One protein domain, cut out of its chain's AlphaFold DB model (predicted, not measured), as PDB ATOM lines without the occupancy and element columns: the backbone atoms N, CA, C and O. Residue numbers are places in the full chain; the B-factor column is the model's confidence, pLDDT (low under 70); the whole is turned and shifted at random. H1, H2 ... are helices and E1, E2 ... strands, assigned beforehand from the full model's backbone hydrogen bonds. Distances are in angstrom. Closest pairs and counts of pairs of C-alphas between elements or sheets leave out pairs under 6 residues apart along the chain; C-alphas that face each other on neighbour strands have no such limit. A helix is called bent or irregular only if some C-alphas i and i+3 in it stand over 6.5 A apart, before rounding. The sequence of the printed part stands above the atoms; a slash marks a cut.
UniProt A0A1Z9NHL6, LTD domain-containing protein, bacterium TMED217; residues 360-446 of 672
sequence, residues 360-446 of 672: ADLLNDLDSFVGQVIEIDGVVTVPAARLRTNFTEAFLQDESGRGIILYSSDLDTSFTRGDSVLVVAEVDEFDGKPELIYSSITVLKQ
ATOM      1  N   ALA A 360       4.569  52.707  -6.309       95.44
ATOM      2  CA  ALA A 360       5.513  53.249  -5.335       95.44
ATOM      3  C   ALA A 360       5.057  53.023  -3.889       95.44
ATOM      4  O   ALA A 360       5.893  52.640  -3.067       95.44
ATOM      5  N   ASP A 361       3.777  53.241  -3.580       93.62
ATOM      6  CA  ASP A 361       3.225  53.025  -2.238       93.62
ATOM      7  C   ASP A 361       3.290  51.549  -1.850       93.62
ATOM      8  O   ASP A 361       3.812  51.223  -0.783       93.62
ATOM      9  N   LEU A 362       2.886  50.662  -2.768       95.06
ATOM     10  CA  LEU A 362       3.015  49.214  -2.614       95.06
ATOM     11  C   LEU A 362       4.463  48.808  -2.311       95.06
ATOM     12  O   LEU A 362       4.724  48.088  -1.352       95.06
ATOM     13  N   LEU A 363       5.426  49.280  -3.108       95.31
ATOM     14  CA  LEU A 363       6.833  48.904  -2.951       95.31
ATOM     15  C   LEU A 363       7.493  49.508  -1.701       95.31
ATOM     16  O   LEU A 363       8.494  48.969  -1.232       95.31
ATOM     17  N   ASN A 364       6.989  50.627  -1.173       94.81
ATOM     18  CA  ASN A 364       7.518  51.245   0.046       94.81
ATOM     19  C   ASN A 364       7.091  50.502   1.326       94.81
ATOM     20  O   ASN A 364       7.769  50.649   2.344       94.81
ATOM     21  N   ASP A 365       6.009  49.719   1.273       94.56
ATOM     22  CA  ASP A 365       5.476  48.934   2.398       94.56
ATOM     23  C   ASP A 365       5.117  47.494   1.984       94.56
ATOM     24  O   ASP A 365       4.107  46.932   2.415       94.56
ATOM     25  N   LEU A 366       5.949  46.897   1.119       95.50
ATOM     26  CA  LEU A 366       5.696  45.600   0.475       95.50
ATOM     27  C   LEU A 366       5.335  44.498   1.482       95.50
ATOM     28  O   LEU A 366       4.363  43.777   1.271       95.50
ATOM     29  N   ASP A 367       6.065  44.420   2.600       95.31
ATOM     30  CA  ASP A 367       5.867  43.425   3.666       95.31
ATOM     31  C   ASP A 367       4.428  43.401   4.207       95.31
ATOM     32  O   ASP A 367       3.941  42.352   4.633       95.31
ATOM     33  N   SER A 368       3.740  44.548   4.215       94.62
ATOM     34  CA  SER A 368       2.354  44.636   4.682       94.62
ATOM     35  C   SER A 368       1.358  44.041   3.684       94.62
ATOM     36  O   SER A 368       0.299  43.569   4.099       94.62
ATOM     37  N   PHE A 369       1.701  44.025   2.393       94.94
ATOM     38  CA  PHE A 369       0.827  43.613   1.297       94.94
ATOM     39  C   PHE A 369       1.035  42.169   0.842       94.94
ATOM     40  O   PHE A 369       0.114  41.611   0.253       94.94
ATOM     41  N   VAL A 370       2.186  41.543   1.116       96.69
ATOM     42  CA  VAL A 370       2.450  40.146   0.718       96.69
ATOM     43  C   VAL A 370       1.321  39.209   1.184       96.69
ATOM     44  O   VAL A 370       0.952  39.176   2.361       96.69
ATOM     45  N   GLY A 371       0.765  38.441   0.242       95.00
ATOM     46  CA  GLY A 371      -0.377  37.539   0.422       95.00
ATOM     47  C   GLY A 371      -1.757  38.207   0.365       95.00
ATOM     48  O   GLY A 371      -2.774  37.521   0.499       95.00
ATOM     49  N   GLN A 372      -1.832  39.531   0.190       96.19
ATOM     50  CA  GLN A 372      -3.089  40.242  -0.050       96.19
ATOM     51  C   GLN A 372      -3.412  40.288  -1.543       96.19
ATOM     52  O   GLN A 372      -2.522  40.400  -2.385       96.19
ATOM     53  N   VAL A 373      -4.708  40.256  -1.861       96.06
ATOM     54  CA  VAL A 373      -5.202  40.541  -3.211       96.06
ATOM     55  C   VAL A 373      -5.483  42.034  -3.317       96.06
ATOM     56  O   VAL A 373      -6.273  42.563  -2.534       96.06
ATOM     57  N   ILE A 374      -4.855  42.685  -4.288       94.44
ATOM     58  CA  ILE A 374      -5.016  44.107  -4.584       94.44
ATOM     59  C   ILE A 374      -5.578  44.310  -5.990       94.44
ATOM     60  O   ILE A 374      -5.548  43.409  -6.834       94.44
ATOM     61  N   GLU A 375      -6.057  45.523  -6.230       94.25
ATOM     62  CA  GLU A 375      -6.381  46.037  -7.553       94.25
ATOM     63  C   GLU A 375      -5.462  47.231  -7.830       94.25
ATOM     64  O   GLU A 375      -5.349  48.121  -6.990       94.25
ATOM     65  N   ILE A 376      -4.754  47.202  -8.959       95.25
ATOM     66  CA  ILE A 376      -3.786  48.235  -9.345       95.25
ATOM     67  C   ILE A 376      -3.777  48.404 -10.860       95.25
ATOM     68  O   ILE A 376      -3.857  47.416 -11.597       95.25
ATOM     69  N   ASP A 377      -3.682  49.635 -11.345       94.94
ATOM     70  CA  ASP A 377      -3.555  49.918 -12.768       94.94
ATOM     71  C   ASP A 377      -2.166  50.439 -13.150       94.94
ATOM     72  O   ASP A 377      -1.328  50.795 -12.325       94.94
ATOM     73  N   GLY A 378      -1.877  50.383 -14.445       96.62
ATOM     74  CA  GLY A 378      -0.623  50.871 -14.996       96.62
ATOM     75  C   GLY A 378      -0.489  50.551 -16.477       96.62
ATOM     76  O   GLY A 378      -1.394  50.012 -17.114       96.62
ATOM     77  N   VAL A 379       0.663  50.882 -17.050       98.50
ATOM     78  CA  VAL A 379       0.999  50.612 -18.450       98.50
ATOM     79  C   VAL A 379       2.011  49.479 -18.536       98.50
ATOM     80  O   VAL A 379       3.058  49.503 -17.890       98.50
ATOM     81  N   VAL A 380       1.734  48.498 -19.393       98.44
ATOM     82  CA  VAL A 380       2.673  47.417 -19.699       98.44
ATOM     83  C   VAL A 380       3.850  47.988 -20.495       98.44
ATOM     84  O   VAL A 380       3.713  48.377 -21.658       98.44
ATOM     85  N   THR A 381       5.033  48.034 -19.888       98.12
ATOM     86  CA  THR A 381       6.251  48.581 -20.509       98.12
ATOM     87  C   THR A 381       6.983  47.536 -21.344       98.12
ATOM     88  O   THR A 381       7.429  47.827 -22.458       98.12
ATOM     89  N   VAL A 382       7.049  46.299 -20.848       97.81
ATOM     90  CA  VAL A 382       7.592  45.135 -21.554       97.81
ATOM     91  C   VAL A 382       6.680  43.929 -21.291       97.81
ATOM     92  O   VAL A 382       6.531  43.534 -20.136       97.81
ATOM     93  N   PRO A 383       6.053  43.338 -22.326       96.69
ATOM     94  CA  PRO A 383       5.222  42.149 -22.169       96.69
ATOM     95  C   PRO A 383       6.083  40.880 -22.071       96.69
ATOM     96  O   PRO A 383       7.283  40.893 -22.369       96.69
ATOM     97  N   ALA A 384       5.442  39.759 -21.741       94.19
ATOM     98  CA  ALA A 384       6.068  38.444 -21.807       94.19
ATOM     99  C   ALA A 384       6.459  38.056 -23.252       94.19
ATOM    100  O   ALA A 384       6.210  38.779 -24.221       94.19
ATOM    101  N   ALA A 385       7.118  36.904 -23.407       93.19
ATOM    102  CA  ALA A 385       7.703  36.431 -24.668       93.19
ATOM    103  C   ALA A 385       8.817  37.336 -25.244       93.19
ATOM    104  O   ALA A 385       9.107  37.288 -26.441       93.19
ATOM    105  N   ARG A 386       9.458  38.156 -24.395       93.00
ATOM    106  CA  ARG A 386      10.570  39.056 -24.759       93.00
ATOM    107  C   ARG A 386      11.834  38.766 -23.952       93.00
ATOM    108  O   ARG A 386      12.735  38.083 -24.440       93.00
ATOM    109  N   LEU A 387      11.902  39.276 -22.721       93.38
ATOM    110  CA  LEU A 387      13.019  39.027 -21.798       93.38
ATOM    111  C   LEU A 387      12.967  37.598 -21.229       93.38
ATOM    112  O   LEU A 387      14.003  36.963 -21.021       93.38
ATOM    113  N   ARG A 388      11.751  37.058 -21.074       90.31
ATOM    114  CA  ARG A 388      11.453  35.649 -20.781       90.31
ATOM    115  C   ARG A 388      10.443  35.105 -21.777       90.31
ATOM    116  O   ARG A 388       9.582  35.841 -22.252       90.31
ATOM    117  N   THR A 389      10.567  33.822 -22.110       91.88
ATOM    118  CA  THR A 389       9.783  33.170 -23.175       91.88
ATOM    119  C   THR A 389       9.070  31.893 -22.739       91.88
ATOM    120  O   THR A 389       8.331  31.316 -23.529       91.88
ATOM    121  N   ASN A 390       9.281  31.433 -21.505       91.88
ATOM    122  CA  ASN A 390       8.782  30.153 -20.997       91.88
ATOM    123  C   ASN A 390       7.654  30.275 -19.959       91.88
ATOM    124  O   ASN A 390       6.976  29.285 -19.717       91.88
ATOM    125  N   PHE A 391       7.466  31.453 -19.368       94.75
ATOM    126  CA  PHE A 391       6.367  31.815 -18.470       94.75
ATOM    127  C   PHE A 391       6.118  33.327 -18.596       94.75
ATOM    128  O   PHE A 391       6.875  34.018 -19.295       94.75
ATOM    129  N   THR A 392       5.068  33.842 -17.962       96.06
ATOM    130  CA  THR A 392       4.780  35.279 -17.983       96.06
ATOM    131  C   THR A 392       5.675  36.004 -16.992       96.06
ATOM    132  O   THR A 392       5.519  35.859 -15.787       96.06
ATOM    133  N   GLU A 393       6.605  36.790 -17.523       95.38
ATOM    134  CA  GLU A 393       7.306  37.853 -16.804       95.38
ATOM    135  C   GLU A 393       7.101  39.117 -17.639       95.38
ATOM    136  O   GLU A 393       7.727  39.296 -18.690       95.38
ATOM    137  N   ALA A 394       6.140  39.936 -17.222       97.56
ATOM    138  CA  ALA A 394       5.851  41.224 -17.834       97.56
ATOM    139  C   ALA A 394       6.027  42.345 -16.809       97.56
ATOM    140  O   ALA A 394       6.104  42.091 -15.614       97.56
ATOM    141  N   PHE A 395       6.110  43.586 -17.278       98.25
ATOM    142  CA  PHE A 395       6.469  44.728 -16.444       98.25
ATOM    143  C   PHE A 395       5.393  45.801 -16.541       98.25
ATOM    144  O   PHE A 395       5.157  46.349 -17.622       98.25
ATOM    145  N   LEU A 396       4.748  46.079 -15.412       98.31
ATOM    146  CA  LEU A 396       3.742  47.123 -15.251       98.31
ATOM    147  C   LEU A 396       4.403  48.352 -14.625       98.31
ATOM    148  O   LEU A 396       5.210  48.193 -13.717       98.31
ATOM    149  N   GLN A 397       4.081  49.552 -15.100       98.31
ATOM    150  CA  GLN A 397       4.546  50.811 -14.515       98.31
ATOM    151  C   GLN A 397       3.429  51.853 -14.535       98.31
ATOM    152  O   GLN A 397       2.730  51.986 -15.540       98.31
ATOM    153  N   ASP A 398       3.297  52.597 -13.448       95.38
ATOM    154  CA  ASP A 398       2.268  53.613 -13.234       95.38
ATOM    155  C   ASP A 398       2.866  55.038 -13.251       95.38
ATOM    156  O   ASP A 398       4.041  55.256 -13.574       95.38
ATOM    157  N   GLU A 399       2.051  56.034 -12.915       92.69
ATOM    158  CA  GLU A 399       2.441  57.442 -12.833       92.69
ATOM    159  C   GLU A 399       3.369  57.775 -11.660       92.69
ATOM    160  O   GLU A 399       3.973  58.851 -11.658       92.69
ATOM    161  N   SER A 400       3.538  56.865 -10.694       94.19
ATOM    162  CA  SER A 400       4.519  57.031  -9.617       94.19
ATOM    163  C   SER A 400       5.965  56.910 -10.115       94.19
ATOM    164  O   SER A 400       6.911  57.233  -9.388       94.19
ATOM    165  N   GLY A 401       6.149  56.443 -11.357       93.88
ATOM    166  CA  GLY A 401       7.454  56.226 -11.975       93.88
ATOM    167  C   GLY A 401       8.136  54.948 -11.487       93.88
ATOM    168  O   GLY A 401       9.350  54.801 -11.633       93.88
ATOM    169  N   ARG A 402       7.391  54.019 -10.873       96.25
ATOM    170  CA  ARG A 402       7.901  52.724 -10.400       96.25
ATOM    171  C   ARG A 402       7.251  51.581 -11.163       96.25
ATOM    172  O   ARG A 402       6.077  51.642 -11.506       96.25
ATOM    173  N   GLY A 403       8.039  50.546 -11.440       97.56
ATOM    174  CA  GLY A 403       7.564  49.331 -12.093       97.56
ATOM    175  C   GLY A 403       7.554  48.107 -11.180       97.56
ATOM    176  O   GLY A 403       8.317  48.040 -10.215       97.56
ATOM    177  N   ILE A 404       6.711  47.131 -11.514       97.75
ATOM    178  CA  ILE A 404       6.573  45.841 -10.827       97.75
ATOM    179  C   ILE A 404       6.361  44.702 -11.836       97.75
ATOM    180  O   ILE A 404       5.927  44.926 -12.971       97.75
ATOM    181  N   ILE A 405       6.701  43.476 -11.435       98.00
ATOM    182  CA  ILE A 405       6.546  42.274 -12.259       98.00
ATOM    183  C   ILE A 405       5.090  41.799 -12.228       98.00
ATOM    184  O   ILE A 405       4.496  41.677 -11.162       98.00
ATOM    185  N   LEU A 406       4.546  41.460 -13.394       98.12
ATOM    186  CA  LEU A 406       3.363  40.615 -13.539       98.12
ATOM    187  C   LEU A 406       3.821  39.184 -13.821       98.12
ATOM    188  O   LEU A 406       4.520  38.943 -14.814       98.12
ATOM    189  N   TYR A 407       3.410  38.254 -12.962       97.31
ATOM    190  CA  TYR A 407       3.822  36.857 -13.018       97.31
ATOM    191  C   TYR A 407       2.647  35.907 -13.270       97.31
ATOM    192  O   TYR A 407       1.571  36.031 -12.686       97.31
ATOM    193  N   SER A 408       2.886  34.913 -14.125       96.00
ATOM    194  CA  SER A 408       2.058  33.711 -14.264       96.00
ATOM    195  C   SER A 408       2.932  32.541 -14.706       96.00
ATOM    196  O   SER A 408       3.842  32.709 -15.522       96.00
ATOM    197  N   SER A 409       2.643  31.340 -14.194       95.00
ATOM    198  CA  SER A 409       3.359  30.116 -14.577       95.00
ATOM    199  C   SER A 409       3.145  29.732 -16.041       95.00
ATOM    200  O   SER A 409       4.000  29.071 -16.630       95.00
ATOM    201  N   ASP A 410       2.017  30.142 -16.622       95.25
ATOM    202  CA  ASP A 410       1.729  29.978 -18.042       95.25
ATOM    203  C   ASP A 410       2.198  31.208 -18.819       95.25
ATOM    204  O   ASP A 410       2.234  32.321 -18.296       95.25
ATOM    205  N   LEU A 411       2.562  31.017 -20.089       96.12
ATOM    206  CA  LEU A 411       2.898  32.124 -20.980       96.12
ATOM    207  C   LEU A 411       1.619  32.793 -21.499       96.12
ATOM    208  O   LEU A 411       0.919  32.243 -22.350       96.12
ATOM    209  N   ASP A 412       1.373  34.012 -21.041       94.75
ATOM    210  CA  ASP A 412       0.283  34.875 -21.460       94.75
ATOM    211  C   ASP A 412       0.814  35.960 -22.401       94.75
ATOM    212  O   ASP A 412       1.772  36.673 -22.108       94.75
ATOM    213  N   THR A 413       0.206  36.054 -23.580       94.94
ATOM    214  CA  THR A 413       0.553  37.039 -24.620       94.94
ATOM    215  C   THR A 413      -0.660  37.876 -25.024       94.94
ATOM    216  O   THR A 413      -0.665  38.496 -26.086       94.94
ATOM    217  N   SER A 414      -1.708  37.868 -24.192       94.06
ATOM    218  CA  SER A 414      -2.969  38.569 -24.453       94.06
ATOM    219  C   SER A 414      -2.872  40.090 -24.299       94.06
ATOM    220  O   SER A 414      -3.698  40.803 -24.866       94.06
ATOM    221  N   PHE A 415      -1.848  40.585 -23.601       94.94
ATOM    222  CA  PHE A 415      -1.555  42.003 -23.417       94.94
ATOM    223  C   PHE A 415      -0.159  42.353 -23.945       94.94
ATOM    224  O   PHE A 415       0.769  41.538 -23.962       94.94
ATOM    225  N   THR A 416      -0.015  43.580 -24.429       96.12
ATOM    226  CA  THR A 416       1.138  44.035 -25.206       96.12
ATOM    227  C   THR A 416       1.703  45.349 -24.673       96.12
ATOM    228  O   THR A 416       1.116  46.013 -23.822       96.12
ATOM    229  N   ARG A 417       2.892  45.730 -25.155       96.94
ATOM    230  CA  ARG A 417       3.534  46.994 -24.770       96.94
ATOM    231  C   ARG A 417       2.621  48.180 -25.080       96.94
ATOM    232  O   ARG A 417       2.174  48.329 -26.214       96.94
ATOM    233  N   GLY A 418       2.449  49.059 -24.099       97.25
ATOM    234  CA  GLY A 418       1.600  50.240 -24.202       97.25
ATOM    235  C   GLY A 418       0.130  49.971 -23.889       97.25
ATOM    236  O   GLY A 418      -0.659  50.910 -23.942       97.25
ATOM    237  N   ASP A 419      -0.272  48.748 -23.546       98.25
ATOM    238  CA  ASP A 419      -1.601  48.536 -22.980       98.25
ATOM    239  C   ASP A 419      -1.634  49.100 -21.554       98.25
ATOM    240  O   ASP A 419      -0.820  48.733 -20.707       98.25
ATOM    241  N   SER A 420      -2.557  50.027 -21.312       97.62
ATOM    242  CA  SER A 420      -2.961  50.453 -19.975       97.62
ATOM    243  C   SER A 420      -4.000  49.464 -19.470       97.62
ATOM    244  O   SER A 420      -4.998  49.201 -20.154       97.62
ATOM    245  N   VAL A 421      -3.729  48.880 -18.312       97.31
ATOM    246  CA  VAL A 421      -4.455  47.734 -17.777       97.31
ATOM    247  C   VAL A 421      -4.794  47.946 -16.309       97.31
ATOM    248  O   VAL A 421      -4.005  48.540 -15.586       97.31
ATOM    249  N   LEU A 422      -5.941  47.420 -15.889       96.38
ATOM    250  CA  LEU A 422      -6.319  47.207 -14.495       96.38
ATOM    251  C   LEU A 422      -6.028  45.749 -14.139       96.38
ATOM    252  O   LEU A 422      -6.468  44.839 -14.851       96.38
ATOM    253  N   VAL A 423      -5.286  45.524 -13.062       96.81
ATOM    254  CA  VAL A 423      -4.797  44.210 -12.646       96.81
ATOM    255  C   VAL A 423      -5.360  43.875 -11.274       96.81
ATOM    256  O   VAL A 423      -5.173  44.630 -10.328       96.81
ATOM    257  N   VAL A 424      -5.991  42.705 -11.155       96.88
ATOM    258  CA  VAL A 424      -6.365  42.121  -9.859       96.88
ATOM    259  C   VAL A 424      -5.402  40.980  -9.560       96.88
ATOM    260  O   VAL A 424      -5.417  39.962 -10.264       96.88
ATOM    261  N   ALA A 425      -4.562  41.130  -8.539       97.19
ATOM    262  CA  ALA A 425      -3.451  40.218  -8.273       97.19
ATOM    263  C   ALA A 425      -3.182  40.005  -6.785       97.19
ATOM    264  O   ALA A 425      -3.402  40.900  -5.975       97.19
ATOM    265  N   GLU A 426      -2.666  38.824  -6.448       97.75
ATOM    266  CA  GLU A 426      -2.019  38.581  -5.159       97.75
ATOM    267  C   GLU A 426      -0.593  39.143  -5.195       97.75
ATOM    268  O   GLU A 426       0.143  38.915  -6.159       97.75
ATOM    269  N   VAL A 427      -0.213  39.894  -4.163       97.94
ATOM    270  CA  VAL A 427       1.149  40.417  -3.999       97.94
ATOM    271  C   VAL A 427       2.044  39.317  -3.434       97.94
ATOM    272  O   VAL A 427       1.719  38.740  -2.397       97.94
ATOM    273  N   ASP A 428       3.186  39.063  -4.069       97.12
ATOM    274  CA  ASP A 428       4.179  38.089  -3.608       97.12
ATOM    275  C   ASP A 428       5.604  38.675  -3.624       97.12
ATOM    276  O   ASP A 428       5.896  39.671  -4.297       97.12
ATOM    277  N   GLU A 429       6.504  38.048  -2.868       94.88
ATOM    278  CA  GLU A 429       7.943  38.295  -2.926       94.88
ATOM    279  C   GLU A 429       8.694  36.975  -3.137       94.88
ATOM    280  O   GLU A 429       8.897  36.181  -2.213       94.88
ATOM    281  N   PHE A 430       9.183  36.762  -4.360       90.69
ATOM    282  CA  PHE A 430       9.910  35.550  -4.720       90.69
ATOM    283  C   PHE A 430      11.410  35.823  -4.884       90.69
ATOM    284  O   PHE A 430      11.837  36.528  -5.796       90.69
ATOM    285  N   ASP A 431      12.236  35.237  -4.008       87.00
ATOM    286  CA  ASP A 431      13.707  35.386  -4.020       87.00
ATOM    287  C   ASP A 431      14.165  36.862  -3.956       87.00
ATOM    288  O   ASP A 431      15.085  37.285  -4.657       87.00
ATOM    289  N   GLY A 432      13.480  37.668  -3.132       85.25
ATOM    290  CA  GLY A 432      13.738  39.104  -2.979       85.25
ATOM    291  C   GLY A 432      13.174  39.973  -4.108       85.25
ATOM    292  O   GLY A 432      13.580  41.129  -4.252       85.25
ATOM    293  N   LYS A 433      12.278  39.429  -4.945       91.25
ATOM    294  CA  LYS A 433      11.657  40.143  -6.065       91.25
ATOM    295  C   LYS A 433      10.167  40.380  -5.806       91.25
ATOM    296  O   LYS A 433       9.434  39.397  -5.745       91.25
ATOM    297  N   PRO A 434       9.707  41.641  -5.712       95.62
ATOM    298  CA  PRO A 434       8.280  41.947  -5.726       95.62
ATOM    299  C   PRO A 434       7.636  41.533  -7.051       95.62
ATOM    300  O   PRO A 434       8.073  41.969  -8.123       95.62
ATOM    301  N   GLU A 435       6.570  40.744  -6.970       96.94
ATOM    302  CA  GLU A 435       5.775  40.326  -8.119       96.94
ATOM    303  C   GLU A 435       4.275  40.289  -7.809       96.94
ATOM    304  O   GLU A 435       3.846  40.175  -6.662       96.94
ATOM    305  N   LEU A 436       3.469  40.428  -8.859       98.00
ATOM    306  CA  LEU A 436       2.017  40.347  -8.812       98.00
ATOM    307  C   LEU A 436       1.565  39.073  -9.523       98.00
ATOM    308  O   LEU A 436       1.675  38.962 -10.750       98.00
ATOM    309  N   ILE A 437       1.021  38.128  -8.758       97.94
ATOM    310  CA  ILE A 437       0.400  36.909  -9.278       97.94
ATOM    311  C   ILE A 437      -1.034  37.259  -9.670       97.94
ATOM    312  O   ILE A 437      -1.956  37.263  -8.848       97.94
ATOM    313  N   TYR A 438      -1.224  37.631 -10.933       96.62
ATOM    314  CA  TYR A 438      -2.501  38.168 -11.389       96.62
ATOM    315  C   TYR A 438      -3.554  37.077 -11.601       96.62
ATOM    316  O   TYR A 438      -3.308  36.019 -12.176       96.62
ATOM    317  N   SER A 439      -4.774  37.377 -11.163       95.94
ATOM    318  CA  SER A 439      -5.969  36.557 -11.387       95.94
ATOM    319  C   SER A 439      -6.784  37.048 -12.586       95.94
ATOM    320  O   SER A 439      -7.449  36.258 -13.257       95.94
ATOM    321  N   SER A 440      -6.719  38.351 -12.877       95.69
ATOM    322  CA  SER A 440      -7.330  38.960 -14.056       95.69
ATOM    323  C   SER A 440      -6.599  40.235 -14.472       95.69
ATOM    324  O   SER A 440      -6.040  40.946 -13.635       95.69
ATOM    325  N   ILE A 441      -6.622  40.511 -15.776       96.94
ATOM    326  CA  ILE A 441      -6.116  41.741 -16.386       96.94
ATOM    327  C   ILE A 441      -7.206  42.276 -17.314       96.94
ATOM    328  O   ILE A 441      -7.661  41.571 -18.217       96.94
ATOM    329  N   THR A 442      -7.609  43.528 -17.107       96.88
ATOM    330  CA  THR A 442      -8.580  44.233 -17.951       96.88
ATOM    331  C   THR A 442      -7.882  45.362 -18.693       96.88
ATOM    332  O   THR A 442      -7.342  46.271 -18.073       96.88
ATOM    333  N   VAL A 443      -7.902  45.342 -20.028       96.56
ATOM    334  CA  VAL A 443      -7.327  46.432 -20.833       96.56
ATOM    335  C   VAL A 443      -8.247  47.652 -20.779       96.56
ATOM    336  O   VAL A 443      -9.357  47.620 -21.309       96.56
ATOM    337  N   LEU A 444      -7.761  48.736 -20.177       95.00
ATOM    338  CA  LEU A 444      -8.443  50.028 -20.096       95.00
ATOM    339  C   LEU A 444      -8.235  50.843 -21.379       95.00
ATOM    340  O   LEU A 444      -9.158  51.487 -21.882       95.00
ATOM    341  N   LYS A 445      -7.015  50.806 -21.935       95.56
ATOM    342  CA  LYS A 445      -6.652  51.530 -23.161       95.56
ATOM    343  C   LYS A 445      -5.480  50.872 -23.885       95.56
ATOM    344  O   LYS A 445      -4.434  50.645 -23.295       95.56
ATOM    345  N   GLN A 446      -5.618  50.673 -25.192       96.00
ATOM    346  CA  GLN A 446      -4.527  50.204 -26.055       96.00
ATOM    347  C   GLN A 446      -3.657  51.364 -26.554       96.00
ATOM    348  O   GLN A 446      -4.161  52.467 -26.791       96.00
TER     349      GLN A 446
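Overview. This is residues 360 to 446 of the 672 residues of the protein "LTD domain-containing protein" of bacterium TMED217 (UniProt A0A1Z9NHL6). A small closed barrel of five strands, in which E1, E4 and E5 are long and sharply bent, has two short helices, H1 and H2, packed outside near one end. Round the ring run E1, E2, E3, E5, E4 and back to E1; the sheet is mixed, with E3 and E5 parallel and the other pairs antiparallel. The printed part has 87 residues, with named elements in the order H1 H2 E1 E2 E3 E4 E5, mostly strand. It is compact, with a radius of gyration of the C-alphas of 11.9 A and spans of 30 by 26 by 20 A.

Along the chain. E1, residues 373 to 382, is 22.8 A long and bends by 75 degrees at 379. E2 is residues 392 to 397 and E3 403 to 408. E4, residues 420 to 430, 24.9 A, bends by 77 degrees at 424; E5, residues 433 to 445, 27.5 A, bends by 87 degrees at 439 and ends at C-alpha 445 (-6.652, 51.530, -23.161). H1, residues 360 to 364, begins at C-alpha 360 (5.513, 53.249, -5.335); H2 is residues 366 to 369.

Arrangement. E1, E2 and E3 form a meander, each strand the antiparallel neighbour of the one before; with E4 antiparallel to E1 they make a Greek key. Within hydrogen-bond range are N 379 and O 397 of hairpin E1 and E2, 2.8 A, N 396 and O 404 of hairpin E2 and E3, 2.9 A, N 436 and O 405 of E3 and E5, 2.8 A, N 428 and O 435 of hairpin E4 and E5, 2.9 A, and N 423 and O 376 of E4 and E1, 2.8 A. H1 is on the barrel, outside it, at a height over the sheet of 8.4 A; H2 is on it too. H1 has its one O i to N i+4 pair within range; H2 is too short for one.

Size, cuts and confidence. The C-alphas farthest apart, of Asp 431 and Lys 445, are 32.3 A apart. The printed part has no cut, E3 to E4 is a long link, and no printed residue is under pLDDT 70.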